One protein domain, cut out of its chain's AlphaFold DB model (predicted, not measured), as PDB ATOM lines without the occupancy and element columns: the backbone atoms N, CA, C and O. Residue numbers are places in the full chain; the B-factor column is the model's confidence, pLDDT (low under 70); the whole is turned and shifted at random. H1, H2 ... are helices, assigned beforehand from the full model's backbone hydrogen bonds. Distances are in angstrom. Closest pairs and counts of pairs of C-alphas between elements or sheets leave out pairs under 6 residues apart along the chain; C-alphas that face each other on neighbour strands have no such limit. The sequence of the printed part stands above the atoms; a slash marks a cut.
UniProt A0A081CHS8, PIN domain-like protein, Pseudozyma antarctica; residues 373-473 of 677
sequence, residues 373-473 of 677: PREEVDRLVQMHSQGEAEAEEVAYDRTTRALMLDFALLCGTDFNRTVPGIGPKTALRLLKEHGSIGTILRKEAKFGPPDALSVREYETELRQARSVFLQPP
ATOM      1  N   PRO A 373       0.848 -28.768  -2.290       95.06
ATOM      2  CA  PRO A 373       1.222 -29.857  -1.398       95.06
ATOM      3  C   PRO A 373       2.744 -29.918  -1.236       95.06
ATOM      4  O   PRO A 373       3.501 -29.462  -2.102       95.06
ATOM      5  N   ARG A 374       3.182 -30.445  -0.093       92.06
ATOM      6  CA  ARG A 374       4.545 -30.300   0.429       92.06
ATOM      7  C   ARG A 374       5.585 -30.888  -0.527       92.06
ATOM      8  O   ARG A 374       6.468 -30.161  -0.970       92.06
ATOM      9  N   GLU A 375       5.346 -32.103  -1.001       92.06
ATOM     10  CA  GLU A 375       6.168 -32.837  -1.964       92.06
ATOM     11  C   GLU A 375       6.390 -32.115  -3.313       92.06
ATOM     12  O   GLU A 375       7.391 -32.351  -3.993       92.06
ATOM     13  N   GLU A 376       5.496 -31.198  -3.707       92.25
ATOM     14  CA  GLU A 376       5.672 -30.375  -4.911       92.25
ATOM     15  C   GLU A 376       6.437 -29.068  -4.645       92.25
ATOM     16  O   GLU A 376       6.987 -28.489  -5.586       92.25
ATOM     17  N   VAL A 377       6.500 -28.598  -3.392       92.38
ATOM     18  CA  VAL A 377       7.113 -27.309  -3.018       92.38
ATOM     19  C   VAL A 377       8.315 -27.413  -2.077       92.38
ATOM     20  O   VAL A 377       8.944 -26.388  -1.835       92.38
ATOM     21  N   ASP A 378       8.712 -28.596  -1.600       89.06
ATOM     22  CA  ASP A 378       9.846 -28.782  -0.674       89.06
ATOM     23  C   ASP A 378      11.139 -28.120  -1.173       89.06
ATOM     24  O   ASP A 378      11.834 -27.442  -0.417       89.06
ATOM     25  N   ARG A 379      11.419 -28.207  -2.481       89.00
ATOM     26  CA  ARG A 379      12.553 -27.510  -3.120       89.00
ATOM     27  C   ARG A 379      12.474 -25.985  -2.974       89.00
ATOM     28  O   ARG A 379      13.503 -25.336  -2.829       89.00
ATOM     29  N   LEU A 380      11.272 -25.408  -2.993       88.31
ATOM     30  CA  LEU A 380      11.053 -23.982  -2.740       88.31
ATOM     31  C   LEU A 380      11.150 -23.657  -1.244       88.31
ATOM     32  O   LEU A 380      11.672 -22.599  -0.907       88.31
ATOM     33  N   VAL A 381      10.692 -24.540  -0.351       85.06
ATOM     34  CA  VAL A 381      10.804 -24.356   1.110       85.06
ATOM     35  C   VAL A 381      12.277 -24.332   1.532       85.06
ATOM     36  O   VAL A 381      12.713 -23.373   2.166       85.06
ATOM     37  N   GLN A 382      13.066 -25.312   1.081       83.88
ATOM     38  CA  GLN A 382      14.511 -25.419   1.337       83.88
ATOM     39  C   GLN A 382      15.311 -24.215   0.807       83.88
ATOM     40  O   GLN A 382      16.322 -23.835   1.390       83.88
ATOM     41  N   MET A 383      14.854 -23.574  -0.276       78.12
ATOM     42  CA  MET A 383      15.463 -22.341  -0.796       78.12
ATOM     43  C   MET A 383      15.128 -21.080   0.021       78.12
ATOM     44  O   MET A 383      15.806 -20.067  -0.144       78.12
ATOM     45  N   HIS A 384      14.098 -21.111   0.878       70.81
ATOM     46  CA  HIS A 384      13.674 -19.967   1.697       70.81
ATOM     47  C   HIS A 384      13.990 -20.118   3.195       70.81
ATOM     48  O   HIS A 384      13.943 -19.120   3.914       70.81
ATOM     49  N   SER A 385      14.346 -21.313   3.678       67.88
ATOM     50  CA  SER A 385      14.875 -21.523   5.033       67.88
ATOM     51  C   SER A 385      16.292 -20.944   5.151       67.88
ATOM     52  O   SER A 385      17.263 -21.567   4.721       67.88
ATOM     53  N   GLN A 386      16.425 -19.741   5.720       56.31
ATOM     54  CA  GLN A 386      17.683 -18.974   5.778       56.31
ATOM     55  C   GLN A 386      18.662 -19.451   6.873       56.31
ATOM     56  O   GLN A 386      19.170 -18.653   7.652       56.31
ATOM     57  N   GLY A 387      18.941 -20.756   6.944       55.94
ATOM     58  CA  GLY A 387      19.960 -21.344   7.830       55.94
ATOM     59  C   GLY A 387      19.634 -21.367   9.332       55.94
ATOM     60  O   GLY A 387      20.323 -22.053  10.083       55.94
ATOM     61  N   GLU A 388      18.590 -20.668   9.776       55.97
ATOM     62  CA  GLU A 388      18.069 -20.751  11.141       55.97
ATOM     63  C   GLU A 388      17.268 -22.042  11.369       55.97
ATOM     64  O   GLU A 388      16.646 -22.584  10.453       55.97
ATOM     65  N   ALA A 389      17.242 -22.517  12.618       60.31
ATOM     66  CA  ALA A 389      16.504 -23.708  13.044       60.31
ATOM     67  C   ALA A 389      14.988 -23.447  13.199       60.31
ATOM     68  O   ALA A 389      14.385 -23.764  14.226       60.31
ATOM     69  N   GLU A 390      14.364 -22.844  12.186       63.56
ATOM     70  CA  GLU A 390      12.909 -22.738  12.117       63.56
ATOM     71  C   GLU A 390      12.279 -24.119  11.915       63.56
ATOM     72  O   GLU A 390      12.755 -24.929  11.119       63.56
ATOM     73  N   ALA A 391      11.168 -24.387  12.606       77.38
ATOM     74  CA  ALA A 391      10.422 -25.621  12.396       77.38
ATOM     75  C   ALA A 391       9.917 -25.698  10.943       77.38
ATOM     76  O   ALA A 391       9.279 -24.769  10.447       77.38
ATOM     77  N   GLU A 392      10.168 -26.825  10.278       81.62
ATOM     78  CA  GLU A 392       9.940 -27.028   8.838       81.62
ATOM     79  C   GLU A 392       8.501 -26.692   8.392       81.62
ATOM     80  O   GLU A 392       8.277 -26.097   7.338       81.62
ATOM     81  N   GLU A 393       7.521 -26.985   9.249       85.38
ATOM     82  CA  GLU A 393       6.105 -26.658   9.050       85.38
ATOM     83  C   GLU A 393       5.843 -25.140   8.967       85.38
ATOM     84  O   GLU A 393       4.992 -24.703   8.193       85.38
ATOM     85  N   VAL A 394       6.598 -24.312   9.700       87.44
ATOM     86  CA  VAL A 394       6.510 -22.838   9.652       87.44
ATOM     87  C   VAL A 394       7.086 -22.307   8.338       87.44
ATOM     88  O   VAL A 394       6.505 -21.405   7.728       87.44
ATOM     89  N   ALA A 395       8.191 -22.891   7.863       88.38
ATOM     90  CA  ALA A 395       8.783 -22.553   6.571       88.38
ATOM     91  C   ALA A 395       7.853 -22.952   5.405       88.38
ATOM     92  O   ALA A 395       7.636 -22.153   4.486       88.38
ATOM     93  N   TYR A 396       7.237 -24.136   5.472       91.19
ATOM     94  CA  TYR A 396       6.211 -24.593   4.530       91.19
ATOM     95  C   TYR A 396       4.966 -23.689   4.537       91.19
ATOM     96  O   TYR A 396       4.499 -23.266   3.473       91.19
ATOM     97  N   ASP A 397       4.451 -23.313   5.711       91.06
ATOM     98  CA  ASP A 397       3.266 -22.457   5.811       91.06
ATOM     99  C   ASP A 397       3.532 -21.044   5.261       91.06
ATOM    100  O   ASP A 397       2.768 -20.544   4.431       91.06
ATOM    101  N   ARG A 398       4.680 -20.441   5.612       91.56
ATOM    102  CA  ARG A 398       5.141 -19.153   5.062       91.56
ATOM    103  C   ARG A 398       5.279 -19.198   3.538       91.56
ATOM    104  O   ARG A 398       4.794 -18.294   2.853       91.56
ATOM    105  N   THR A 399       5.919 -20.242   3.010       93.12
ATOM    106  CA  THR A 399       6.170 -20.407   1.569       93.12
ATOM    107  C   THR A 399       4.861 -20.587   0.804       93.12
ATOM    108  O   THR A 399       4.579 -19.836  -0.130       93.12
ATOM    109  N   THR A 400       3.996 -21.508   1.238       95.31
ATOM    110  CA  THR A 400       2.693 -21.729   0.588       95.31
ATOM    111  C   THR A 400       1.758 -20.527   0.710       95.31
ATOM    112  O   THR A 400       0.963 -20.292  -0.199       95.31
ATOM    113  N   ARG A 401       1.859 -19.712   1.772       94.19
ATOM    114  CA  ARG A 401       1.101 -18.453   1.889       94.19
ATOM    115  C   ARG A 401       1.517 -17.442   0.820       94.19
ATOM    116  O   ARG A 401       0.651 -16.818   0.207       94.19
ATOM    117  N   ALA A 402       2.819 -17.303   0.569       95.25
ATOM    118  CA  ALA A 402       3.331 -16.451  -0.503       95.25
ATOM    119  C   ALA A 402       2.903 -16.965  -1.890       95.25
ATOM    120  O   ALA A 402       2.414 -16.184  -2.704       95.25
ATOM    121  N   LEU A 403       2.996 -18.280  -2.130       96.88
ATOM    122  CA  LEU A 403       2.568 -18.913  -3.384       96.88
ATOM    123  C   LEU A 403       1.060 -18.756  -3.645       96.88
ATOM    124  O   LEU A 403       0.668 -18.445  -4.766       96.88
ATOM    125  N   MET A 404       0.216 -18.909  -2.621       96.50
ATOM    126  CA  MET A 404      -1.239 -18.721  -2.724       96.50
ATOM    127  C   MET A 404      -1.618 -17.272  -3.068       96.50
ATOM    128  O   MET A 404      -2.533 -17.031  -3.858       96.50
ATOM    129  N   LEU A 405      -0.887 -16.301  -2.518       96.00
ATOM    130  CA  LEU A 405      -1.085 -14.885  -2.814       96.00
ATOM    131  C   LEU A 405      -0.606 -14.523  -4.231       96.00
ATOM    132  O   LEU A 405      -1.333 -13.864  -4.972       96.00
ATOM    133  N   ASP A 406       0.563 -15.007  -4.660       96.94
ATOM    134  CA  ASP A 406       1.029 -14.839  -6.044       96.94
ATOM    135  C   ASP A 406       0.101 -15.549  -7.052       96.94
ATOM    136  O   ASP A 406      -0.139 -15.033  -8.143       96.94
ATOM    137  N   PHE A 407      -0.492 -16.687  -6.679       97.38
ATOM    138  CA  PHE A 407      -1.486 -17.395  -7.490       97.38
ATOM    139  C   PHE A 407      -2.733 -16.543  -7.734       97.38
ATOM    140  O   PHE A 407      -3.186 -16.445  -8.877       97.38
ATOM    141  N   ALA A 408      -3.253 -15.871  -6.703       95.50
ATOM    142  CA  ALA A 408      -4.372 -14.948  -6.859       95.50
ATOM    143  C   ALA A 408      -4.037 -13.778  -7.794       95.50
ATOM    144  O   ALA A 408      -4.787 -13.499  -8.732       95.50
ATOM    145  N   LEU A 409      -2.877 -13.144  -7.602       94.81
ATOM    146  CA  LEU A 409      -2.427 -12.020  -8.428       94.81
ATOM    147  C   LEU A 409      -2.198 -12.431  -9.901       94.81
ATOM    148  O   LEU A 409      -2.449 -11.626 -10.801       94.81
ATOM    149  N   LEU A 410      -1.795 -13.681 -10.172       95.31
ATOM    150  CA  LEU A 410      -1.716 -14.240 -11.531       95.31
ATOM    151  C   LEU A 410      -3.076 -14.599 -12.142       95.31
ATOM    152  O   LEU A 410      -3.252 -14.411 -13.343       95.31
ATOM    153  N   CYS A 411      -4.033 -15.101 -11.358       91.62
ATOM    154  CA  CYS A 411      -5.408 -15.321 -11.833       91.62
ATOM    155  C   CYS A 411      -6.144 -13.991 -12.089       91.62
ATOM    156  O   CYS A 411      -7.041 -13.923 -12.933       91.62
ATOM    157  N   GLY A 412      -5.731 -12.936 -11.384       83.94
ATOM    158  CA  GLY A 412      -6.249 -11.579 -11.459       83.94
ATOM    159  C   GLY A 412      -7.168 -11.257 -10.284       83.94
ATOM    160  O   GLY A 412      -8.198 -11.905 -10.112       83.94
ATOM    161  N   THR A 413      -6.799 -10.217  -9.534       85.88
ATOM    162  CA  THR A 413      -7.604  -9.595  -8.467       85.88
ATOM    163  C   THR A 413      -8.060  -8.193  -8.897       85.88
ATOM    164  O   THR A 413      -7.638  -7.693  -9.942       85.88
ATOM    165  N   ASP A 414      -8.870  -7.512  -8.083       82.56
ATOM    166  CA  ASP A 414      -9.191  -6.087  -8.283       82.56
ATOM    167  C   ASP A 414      -7.985  -5.145  -8.000       82.56
ATOM    168  O   ASP A 414      -8.061  -3.952  -8.299       82.56
ATOM    169  N   PHE A 415      -6.879  -5.645  -7.422       86.81
ATOM    170  CA  PHE A 415      -5.754  -4.839  -6.912       86.81
ATOM    171  C   PHE A 415      -4.534  -4.750  -7.840       86.81
ATOM    172  O   PHE A 415      -3.648  -3.929  -7.598       86.81
ATOM    173  N   ASN A 416      -4.453  -5.591  -8.872       90.25
ATOM    174  CA  ASN A 416      -3.324  -5.643  -9.802       90.25
ATOM    175  C   ASN A 416      -3.785  -5.876 -11.244       90.25
ATOM    176  O   ASN A 416      -4.854  -6.424 -11.511       90.25
ATOM    177  N   ARG A 417      -2.939  -5.511 -12.202       90.25
ATOM    178  CA  ARG A 417      -3.109  -5.899 -13.601       90.25
ATOM    179  C   ARG A 417      -2.716  -7.362 -13.789       90.25
ATOM    180  O   ARG A 417      -1.659  -7.779 -13.337       90.25
ATOM    181  N   THR A 418      -3.561  -8.142 -14.453       90.44
ATOM    182  CA  THR A 418      -3.323  -9.572 -14.704       90.44
ATOM    183  C   THR A 418      -2.293  -9.769 -15.818       90.44
ATOM    184  O   THR A 418      -2.372  -9.093 -16.843       90.44
ATOM    185  N   VAL A 419      -1.363 -10.717 -15.659       93.38
ATOM    186  CA  VAL A 419      -0.397 -11.079 -16.715       93.38
ATOM    187  C   VAL A 419      -1.140 -11.714 -17.905       93.38
ATOM    188  O   VAL A 419      -1.845 -12.709 -17.707       93.38
ATOM    189  N   PRO A 420      -1.008 -11.193 -19.143       91.94
ATOM    190  CA  PRO A 420      -1.706 -11.748 -20.301       91.94
ATOM    191  C   PRO A 420      -1.346 -13.217 -20.569       91.94
ATOM    192  O   PRO A 420      -0.191 -13.624 -20.469       91.94
ATOM    193  N   GLY A 421      -2.344 -14.024 -20.940       91.25
ATOM    194  CA  GLY A 421      -2.151 -15.434 -21.307       91.25
ATOM    195  C   GLY A 421      -1.951 -16.412 -20.141       91.25
ATOM    196  O   GLY A 421      -1.850 -17.615 -20.387       91.25
ATOM    197  N   ILE A 422      -1.935 -15.945 -18.887       93.94
ATOM    198  CA  ILE A 422      -1.925 -16.808 -17.699       93.94
ATOM    199  C   ILE A 422      -3.363 -16.980 -17.182       93.94
ATOM    200  O   ILE A 422      -4.072 -16.011 -16.927       93.94
ATOM    201  N   GLY A 423      -3.793 -18.235 -17.031       91.94
ATOM    202  CA  GLY A 423      -5.024 -18.623 -16.331       91.94
ATOM    203  C   GLY A 423      -4.722 -19.578 -15.167       91.94
ATOM    204  O   GLY A 423      -3.579 -20.020 -15.045       91.94
ATOM    205  N   PRO A 424      -5.709 -19.961 -14.332       94.38
ATOM    206  CA  PRO A 424      -5.447 -20.605 -13.037       94.38
ATOM    207  C   PRO A 424      -4.595 -21.881 -13.090       94.38
ATOM    208  O   PRO A 424      -3.646 -22.019 -12.322       94.38
ATOM    209  N   LYS A 425      -4.850 -22.792 -14.043       95.31
ATOM    210  CA  LYS A 425      -4.022 -24.003 -14.226       95.31
ATOM    211  C   LYS A 425      -2.568 -23.666 -14.594       95.31
ATOM    212  O   LYS A 425      -1.640 -24.305 -14.104       95.31
ATOM    213  N   THR A 426      -2.367 -22.641 -15.421       95.88
ATOM    214  CA  THR A 426      -1.043 -22.156 -15.837       95.88
ATOM    215  C   THR A 426      -0.321 -21.455 -14.686       95.88
ATOM    216  O   THR A 426       0.856 -21.727 -14.466       95.88
ATOM    217  N   ALA A 427      -1.025 -20.612 -13.922       96.62
ATOM    218  CA  ALA A 427      -0.496 -19.940 -12.735       96.62
ATOM    219  C   ALA A 427       0.005 -20.951 -11.695       96.62
ATOM    220  O   ALA A 427       1.119 -20.812 -11.195       96.62
ATOM    221  N   LEU A 428      -0.783 -21.999 -11.423       96.94
ATOM    222  CA  LEU A 428      -0.425 -23.036 -10.457       96.94
ATOM    223  C   LEU A 428       0.854 -23.790 -10.856       96.94
ATOM    224  O   LEU A 428       1.758 -23.910 -10.033       96.94
ATOM    225  N   ARG A 429       0.966 -24.236 -12.122       96.50
ATOM    226  CA  ARG A 429       2.197 -24.872 -12.639       96.50
ATOM    227  C   ARG A 429       3.398 -23.940 -12.481       96.50
ATOM    228  O   ARG A 429       4.402 -24.325 -11.893       96.50
ATOM    229  N   LEU A 430       3.284 -22.717 -12.998       96.88
ATOM    230  CA  LEU A 430       4.389 -21.759 -13.030       96.88
ATOM    231  C   LEU A 430       4.889 -21.390 -11.628       96.88
ATOM    232  O   LEU A 430       6.085 -21.181 -11.449       96.88
ATOM    233  N   LEU A 431       4.008 -21.321 -10.627       96.94
ATOM    234  CA  LEU A 431       4.403 -20.998  -9.255       96.94
ATOM    235  C   LEU A 431       5.065 -22.170  -8.529       96.94
ATOM    236  O   LEU A 431       6.030 -21.941  -7.807       96.94
ATOM    237  N   LYS A 432       4.627 -23.410  -8.772       95.44
ATOM    238  CA  LYS A 432       5.327 -24.613  -8.290       95.44
ATOM    239  C   LYS A 432       6.727 -24.756  -8.899       95.44
ATOM    240  O   LYS A 432       7.650 -25.209  -8.234       95.44
ATOM    241  N   GLU A 433       6.894 -24.333 -10.149       94.50
ATOM    242  CA  GLU A 433       8.154 -24.438 -10.893       94.50
ATOM    243  C   GLU A 433       9.147 -23.296 -10.602       94.50
ATOM    244  O   GLU A 433      10.350 -23.528 -10.482       94.50
ATOM    245  N   HIS A 434       8.659 -22.055 -10.472       94.56
ATOM    246  CA  HIS A 434       9.502 -20.848 -10.401       94.56
ATOM    247  C   HIS A 434       9.408 -20.075  -9.073       94.56
ATOM    248  O   HIS A 434      10.179 -19.136  -8.857       94.56
ATOM    249  N   GLY A 435       8.477 -20.421  -8.182       94.38
ATOM    250  CA  GLY A 435       8.369 -19.894  -6.815       94.38
ATOM    251  C   GLY A 435       7.852 -18.458  -6.640       94.38
ATOM    252  O   GLY A 435       7.389 -18.118  -5.557       94.38
ATOM    253  N   SER A 436       7.904 -17.594  -7.661       95.00
ATOM    254  CA  SER A 436       7.340 -16.233  -7.591       95.00
ATOM    255  C   SER A 436       7.037 -15.637  -8.966       95.00
ATOM    256  O   SER A 436       7.686 -15.989  -9.956       95.00
ATOM    257  N   ILE A 437       6.130 -14.654  -9.025       95.94
ATOM    258  CA  ILE A 437       5.834 -13.903 -10.261       95.94
ATOM    259  C   ILE A 437       7.092 -13.241 -10.845       95.94
ATOM    260  O   ILE A 437       7.282 -13.244 -12.062       95.94
ATOM    261  N   GLY A 438       7.981 -12.715  -9.997       94.12
ATOM    262  CA  GLY A 438       9.227 -12.091 -10.449       94.12
ATOM    263  C   GLY A 438      10.168 -13.089 -11.131       94.12
ATOM    264  O   GLY A 438      10.792 -12.761 -12.137       94.12
ATOM    265  N   THR A 439      10.248 -14.326 -10.629       94.12
ATOM    266  CA  THR A 439      11.037 -15.394 -11.265       94.12
ATOM    267  C   THR A 439      10.422 -15.824 -12.598       94.12
ATOM    268  O   THR A 439      11.156 -15.959 -13.576       94.12
ATOM    269  N   ILE A 440       9.091 -15.978 -12.657       95.88
ATOM    270  CA  ILE A 440       8.353 -16.328 -13.884       95.88
ATOM    271  C   ILE A 440       8.679 -15.317 -14.990       95.88
ATOM    272  O   ILE A 440       9.193 -15.705 -16.034       95.88
ATOM    273  N   LEU A 441       8.499 -14.019 -14.728       94.75
ATOM    274  CA  LEU A 441       8.749 -12.936 -15.694       94.75
ATOM    275  C   LEU A 441      10.228 -12.761 -16.097       94.75
ATOM    276  O   LEU A 441      10.522 -11.993 -17.010       94.75
ATOM    277  N   ARG A 442      11.167 -13.439 -15.420       93.88
ATOM    278  CA  ARG A 442      12.599 -13.461 -15.772       93.88
ATOM    279  C   ARG A 442      13.031 -14.713 -16.542       93.88
ATOM    280  O   ARG A 442      14.069 -14.663 -17.195       93.88
ATOM    281  N   LYS A 443      12.287 -15.820 -16.450       94.00
ATOM    282  CA  LYS A 443      12.627 -17.108 -17.089       94.00
ATOM    283  C   LYS A 443      11.718 -17.464 -18.266       94.00
ATOM    284  O   LYS A 443      12.183 -18.013 -19.258       94.00
ATOM    285  N   GLU A 444      10.429 -17.168 -18.163       93.81
ATOM    286  CA  GLU A 444       9.415 -17.574 -19.135       93.81
ATOM    287  C   GLU A 444       9.194 -16.462 -20.167       93.81
ATOM    288  O   GLU A 444       8.260 -15.671 -20.056       93.81
ATOM    289  N   ALA A 445      10.029 -16.422 -21.212       90.06
ATOM    290  CA  ALA A 445       9.984 -15.401 -22.274       90.06
ATOM    291  C   ALA A 445       8.623 -15.271 -23.007       90.06
ATOM    292  O   ALA A 445       8.402 -14.316 -23.746       90.06
ATOM    293  N   LYS A 446       7.700 -16.219 -22.796       93.69
ATOM    294  CA  LYS A 446       6.311 -16.180 -23.274       93.69
ATOM    295  C   LYS A 446       5.419 -15.186 -22.509       93.69
ATOM    296  O   LYS A 446       4.395 -14.772 -23.052       93.69
ATOM    297  N   PHE A 447       5.760 -14.825 -21.271       93.94
ATOM    298  CA  PHE A 447       4.921 -13.995 -20.401       93.94
ATOM    299  C   PHE A 447       5.654 -12.710 -19.999       93.94
ATOM    300  O   PHE A 447       6.682 -12.752 -19.330       93.94
ATOM    301  N   GLY A 448       5.099 -11.561 -20.388       92.38
ATOM    302  CA  GLY A 448       5.610 -10.235 -20.030       92.38
ATOM    303  C   GLY A 448       4.672  -9.473 -19.084       92.38
ATOM    304  O   GLY A 448       3.509  -9.860 -18.930       92.38
ATOM    305  N   PRO A 449       5.140  -8.380 -18.456       93.44
ATOM    306  CA  PRO A 449       4.282  -7.494 -17.676       93.44
ATOM    307  C   PRO A 449       3.090  -6.945 -18.493       93.44
ATOM    308  O   PRO A 449       3.222  -6.708 -19.697       93.44
ATOM    309  N   PRO A 450       1.925  -6.714 -17.860       91.94
ATOM    310  CA  PRO A 450       0.769  -6.105 -18.517       91.94
ATOM    311  C   PRO A 450       1.023  -4.640 -18.908       91.94
ATOM    312  O   PRO A 450       1.926  -3.996 -18.382       91.94
ATOM    313  N   ASP A 451       0.192  -4.104 -19.809       89.00
ATOM    314  CA  ASP A 451       0.202  -2.704 -20.273       89.00
ATOM    315  C   ASP A 451       1.591  -2.161 -20.699       89.00
ATOM    316  O   ASP A 451       1.854  -0.969 -20.554       89.00
ATOM    317  N   ALA A 452       2.488  -3.025 -21.197       88.19
ATOM    318  CA  ALA A 452       3.870  -2.691 -21.574       88.19
ATOM    319  C   ALA A 452       4.746  -2.085 -20.447       88.19
ATOM    320  O   ALA A 452       5.706  -1.367 -20.722       88.19
ATOM    321  N   LEU A 453       4.448  -2.401 -19.180       91.25
ATOM    322  CA  LEU A 453       5.283  -2.023 -18.031       91.25
ATOM    323  C   LEU A 453       6.690  -2.636 -18.083       91.25
ATOM    324  O   LEU A 453       6.885  -3.749 -18.575       91.25
ATOM    325  N   SER A 454       7.650  -1.994 -17.413       93.94
ATOM    326  CA  SER A 454       8.865  -2.692 -16.994       93.94
ATOM    327  C   SER A 454       8.579  -3.694 -15.866       93.94
ATOM    328  O   SER A 454       7.667  -3.529 -15.048       93.94
ATOM    329  N   VAL A 455       9.425  -4.725 -15.754       92.31
ATOM    330  CA  VAL A 455       9.347  -5.716 -14.662       92.31
ATOM    331  C   VAL A 455       9.443  -5.042 -13.285       92.31
ATOM    332  O   VAL A 455       8.754  -5.458 -12.361       92.31
ATOM    333  N   ARG A 456      10.235  -3.965 -13.146       94.00
ATOM    334  CA  ARG A 456      10.399  -3.235 -11.877       94.00
ATOM    335  C   ARG A 456       9.123  -2.513 -11.441       94.00
ATOM    336  O   ARG A 456       8.778  -2.574 -10.266       94.00
ATOM    337  N   GLU A 457       8.420  -1.854 -12.362       94.62
ATOM    338  CA  GLU A 457       7.142  -1.187 -12.064       94.62
ATOM    339  C   GLU A 457       6.047  -2.199 -11.722       94.62
ATOM    340  O   GLU A 457       5.266  -1.999 -10.795       94.62
ATOM    341  N   TYR A 458       6.010  -3.331 -12.426       95.25
ATOM    342  CA  TYR A 458       5.047  -4.377 -12.103       95.25
ATOM    343  C   TYR A 458       5.373  -5.069 -10.763       95.25
ATOM    344  O   TYR A 458       4.468  -5.363  -9.985       95.25
ATOM    345  N   GLU A 459       6.651  -5.237 -10.406       94.62
ATOM    346  CA  GLU A 459       7.054  -5.697  -9.067       94.62
ATOM    347  C   GLU A 459       6.678  -4.708  -7.943       94.62
ATOM    348  O   GLU A 459       6.389  -5.159  -6.830       94.62
ATOM    349  N   THR A 460       6.630  -3.386  -8.187       94.44
ATOM    350  CA  THR A 460       6.121  -2.425  -7.185       94.44
ATOM    351  C   THR A 460       4.596  -2.467  -7.072       94.44
ATOM    352  O   THR A 460       4.097  -2.490  -5.945       94.44
ATOM    353  N   GLU A 461       3.859  -2.576  -8.184       92.81
ATOM    354  CA  GLU A 461       2.399  -2.772  -8.191       92.81
ATOM    355  C   GLU A 461       2.006  -4.050  -7.429       92.81
ATOM    356  O   GLU A 461       1.199  -4.007  -6.499       92.81
ATOM    357  N   LEU A 462       2.662  -5.177  -7.727       94.44
ATOM    358  CA  LEU A 462       2.456  -6.435  -7.006       94.44
ATOM    359  C   LEU A 462       2.793  -6.313  -5.513       94.44
ATOM    360  O   LEU A 462       2.110  -6.906  -4.682       94.44
ATOM    361  N   ARG A 463       3.829  -5.552  -5.128       94.38
ATOM    362  CA  ARG A 463       4.152  -5.318  -3.706       94.38
ATOM    363  C   ARG A 463       3.040  -4.542  -2.994       94.38
ATOM    364  O   ARG A 463       2.715  -4.874  -1.855       94.38
ATOM    365  N   GLN A 464       2.436  -3.556  -3.658       91.75
ATOM    366  CA  GLN A 464       1.292  -2.817  -3.117       91.75
ATOM    367  C   GLN A 464       0.056  -3.719  -2.987       91.75
ATOM    368  O   GLN A 464      -0.540  -3.757  -1.910       91.75
ATOM    369  N   ALA A 465      -0.270  -4.516  -4.010       92.06
ATOM    370  CA  ALA A 465      -1.379  -5.473  -3.969       92.06
ATOM    371  C   ALA A 465      -1.215  -6.510  -2.839       92.06
ATOM    372  O   ALA A 465      -2.119  -6.686  -2.022       92.06
ATOM    373  N   ARG A 466      -0.023  -7.117  -2.692       93.69
ATOM    374  CA  ARG A 466       0.284  -8.031  -1.571       93.69
ATOM    375  C   ARG A 466       0.076  -7.376  -0.197       93.69
ATOM    376  O   ARG A 466      -0.348  -8.049   0.740       93.69
ATOM    377  N   SER A 467       0.338  -6.072  -0.062       91.06
ATOM    378  CA  SER A 467       0.195  -5.350   1.215       91.06
ATOM    379  C   SER A 467      -1.251  -5.207   1.715       91.06
ATOM    380  O   SER A 467      -1.444  -4.890   2.888       91.06
ATOM    381  N   VAL A 468      -2.258  -5.447   0.864       88.38
ATOM    382  CA  VAL A 468      -3.677  -5.475   1.266       88.38
ATOM    383  C   VAL A 468      -3.950  -6.714   2.123       88.38
ATOM    384  O   VAL A 468      -4.394  -6.596   3.264       88.38
ATOM    385  N   PHE A 469      -3.588  -7.889   1.609       90.81
ATOM    386  CA  PHE A 469      -3.823  -9.187   2.248       90.81
ATOM    387  C   PHE A 469      -2.892  -9.455   3.437       90.81
ATOM    388  O   PHE A 469      -3.294 -10.064   4.427       90.81
ATOM    389  N   LEU A 470      -1.644  -8.973   3.370       90.88
ATOM    390  CA  LEU A 470      -0.650  -9.144   4.438       90.88
ATOM    391  C   LEU A 470      -0.863  -8.212   5.645       90.88
ATOM    392  O   LEU A 470      -0.216  -8.400   6.672       90.88
ATOM    393  N   GLN A 471      -1.742  -7.207   5.547       87.31
ATOM    394  CA  GLN A 471      -2.019  -6.253   6.630       87.31
ATOM    395  C   GLN A 471      -3.534  -6.142   6.900       87.31
ATOM    396  O   GLN A 471      -4.128  -5.094   6.634       87.31
ATOM    397  N   PRO A 472      -4.174  -7.213   7.414       85.62
ATOM    398  CA  PRO A 472      -5.618  -7.259   7.636       85.62
ATOM    399  C   PRO A 472      -6.105  -6.332   8.777       85.62
ATOM    400  O   PRO A 472      -5.317  -5.957   9.655       85.62
ATOM    401  N   PRO A 473      -7.408  -5.978   8.801       88.25
ATOM    402  CA  PRO A 473      -8.043  -5.148   9.830       88.25
ATOM    403  C   PRO A 473      -7.767  -5.521  11.298       88.25
ATOM    404  O   PRO A 473      -7.863  -6.675  11.717       88.25
TER     405      PRO A 473
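Overview. This is residues 373 to 473 of the 677 residues of the protein "PIN domain-like protein" of Pseudozyma antarctica (UniProt A0A081CHS8). One long helix, H2, crosses the domain, with H1 and H3 in turn along one side, H5 crossing it on another side, and short H4 between H3 and H5. The printed part has 101 residues, with five named helices, H1 to H5 in chain order, and no named strand, class all helix. It is compact, radius of gyration of the C-alphas 13.9 A, spanning 42 by 34 by 23 A.

Arrangement. H2, residues 392 to 411, touches H1, residues 374 to 384, about perpendicular at 80 degrees, closest C-alphas Tyr 396 and Val 381, 5.7 A. H2 touches H3, residues 424 to 434, closest C-alphas Cys 411 and Pro 424, 5.4 A. H4, residues 437 to 443, and H5, residues 455 to 469, form a hairpin and only just touch, with 3 pairs of C-alphas within 8 A, closest Gly 438 and Glu 459, 6.9 A. O i to N i+4 pairs are within hydrogen-bond range throughout H2, H3 and H4, 5 of 7 in H1 and 9 of 11 in H5.

Along the chain. H2 is 28.3 A long, from C-alpha 392 at (9.940, -27.028, 8.838), and H5 21.7 A, to C-alpha 469 at (-3.823, -9.187, 2.248).

Size, cuts and confidence. The printed part has no cut; links H2 to H3 and H4 to H5 are long; residues 385 to 390 have pLDDT under 70.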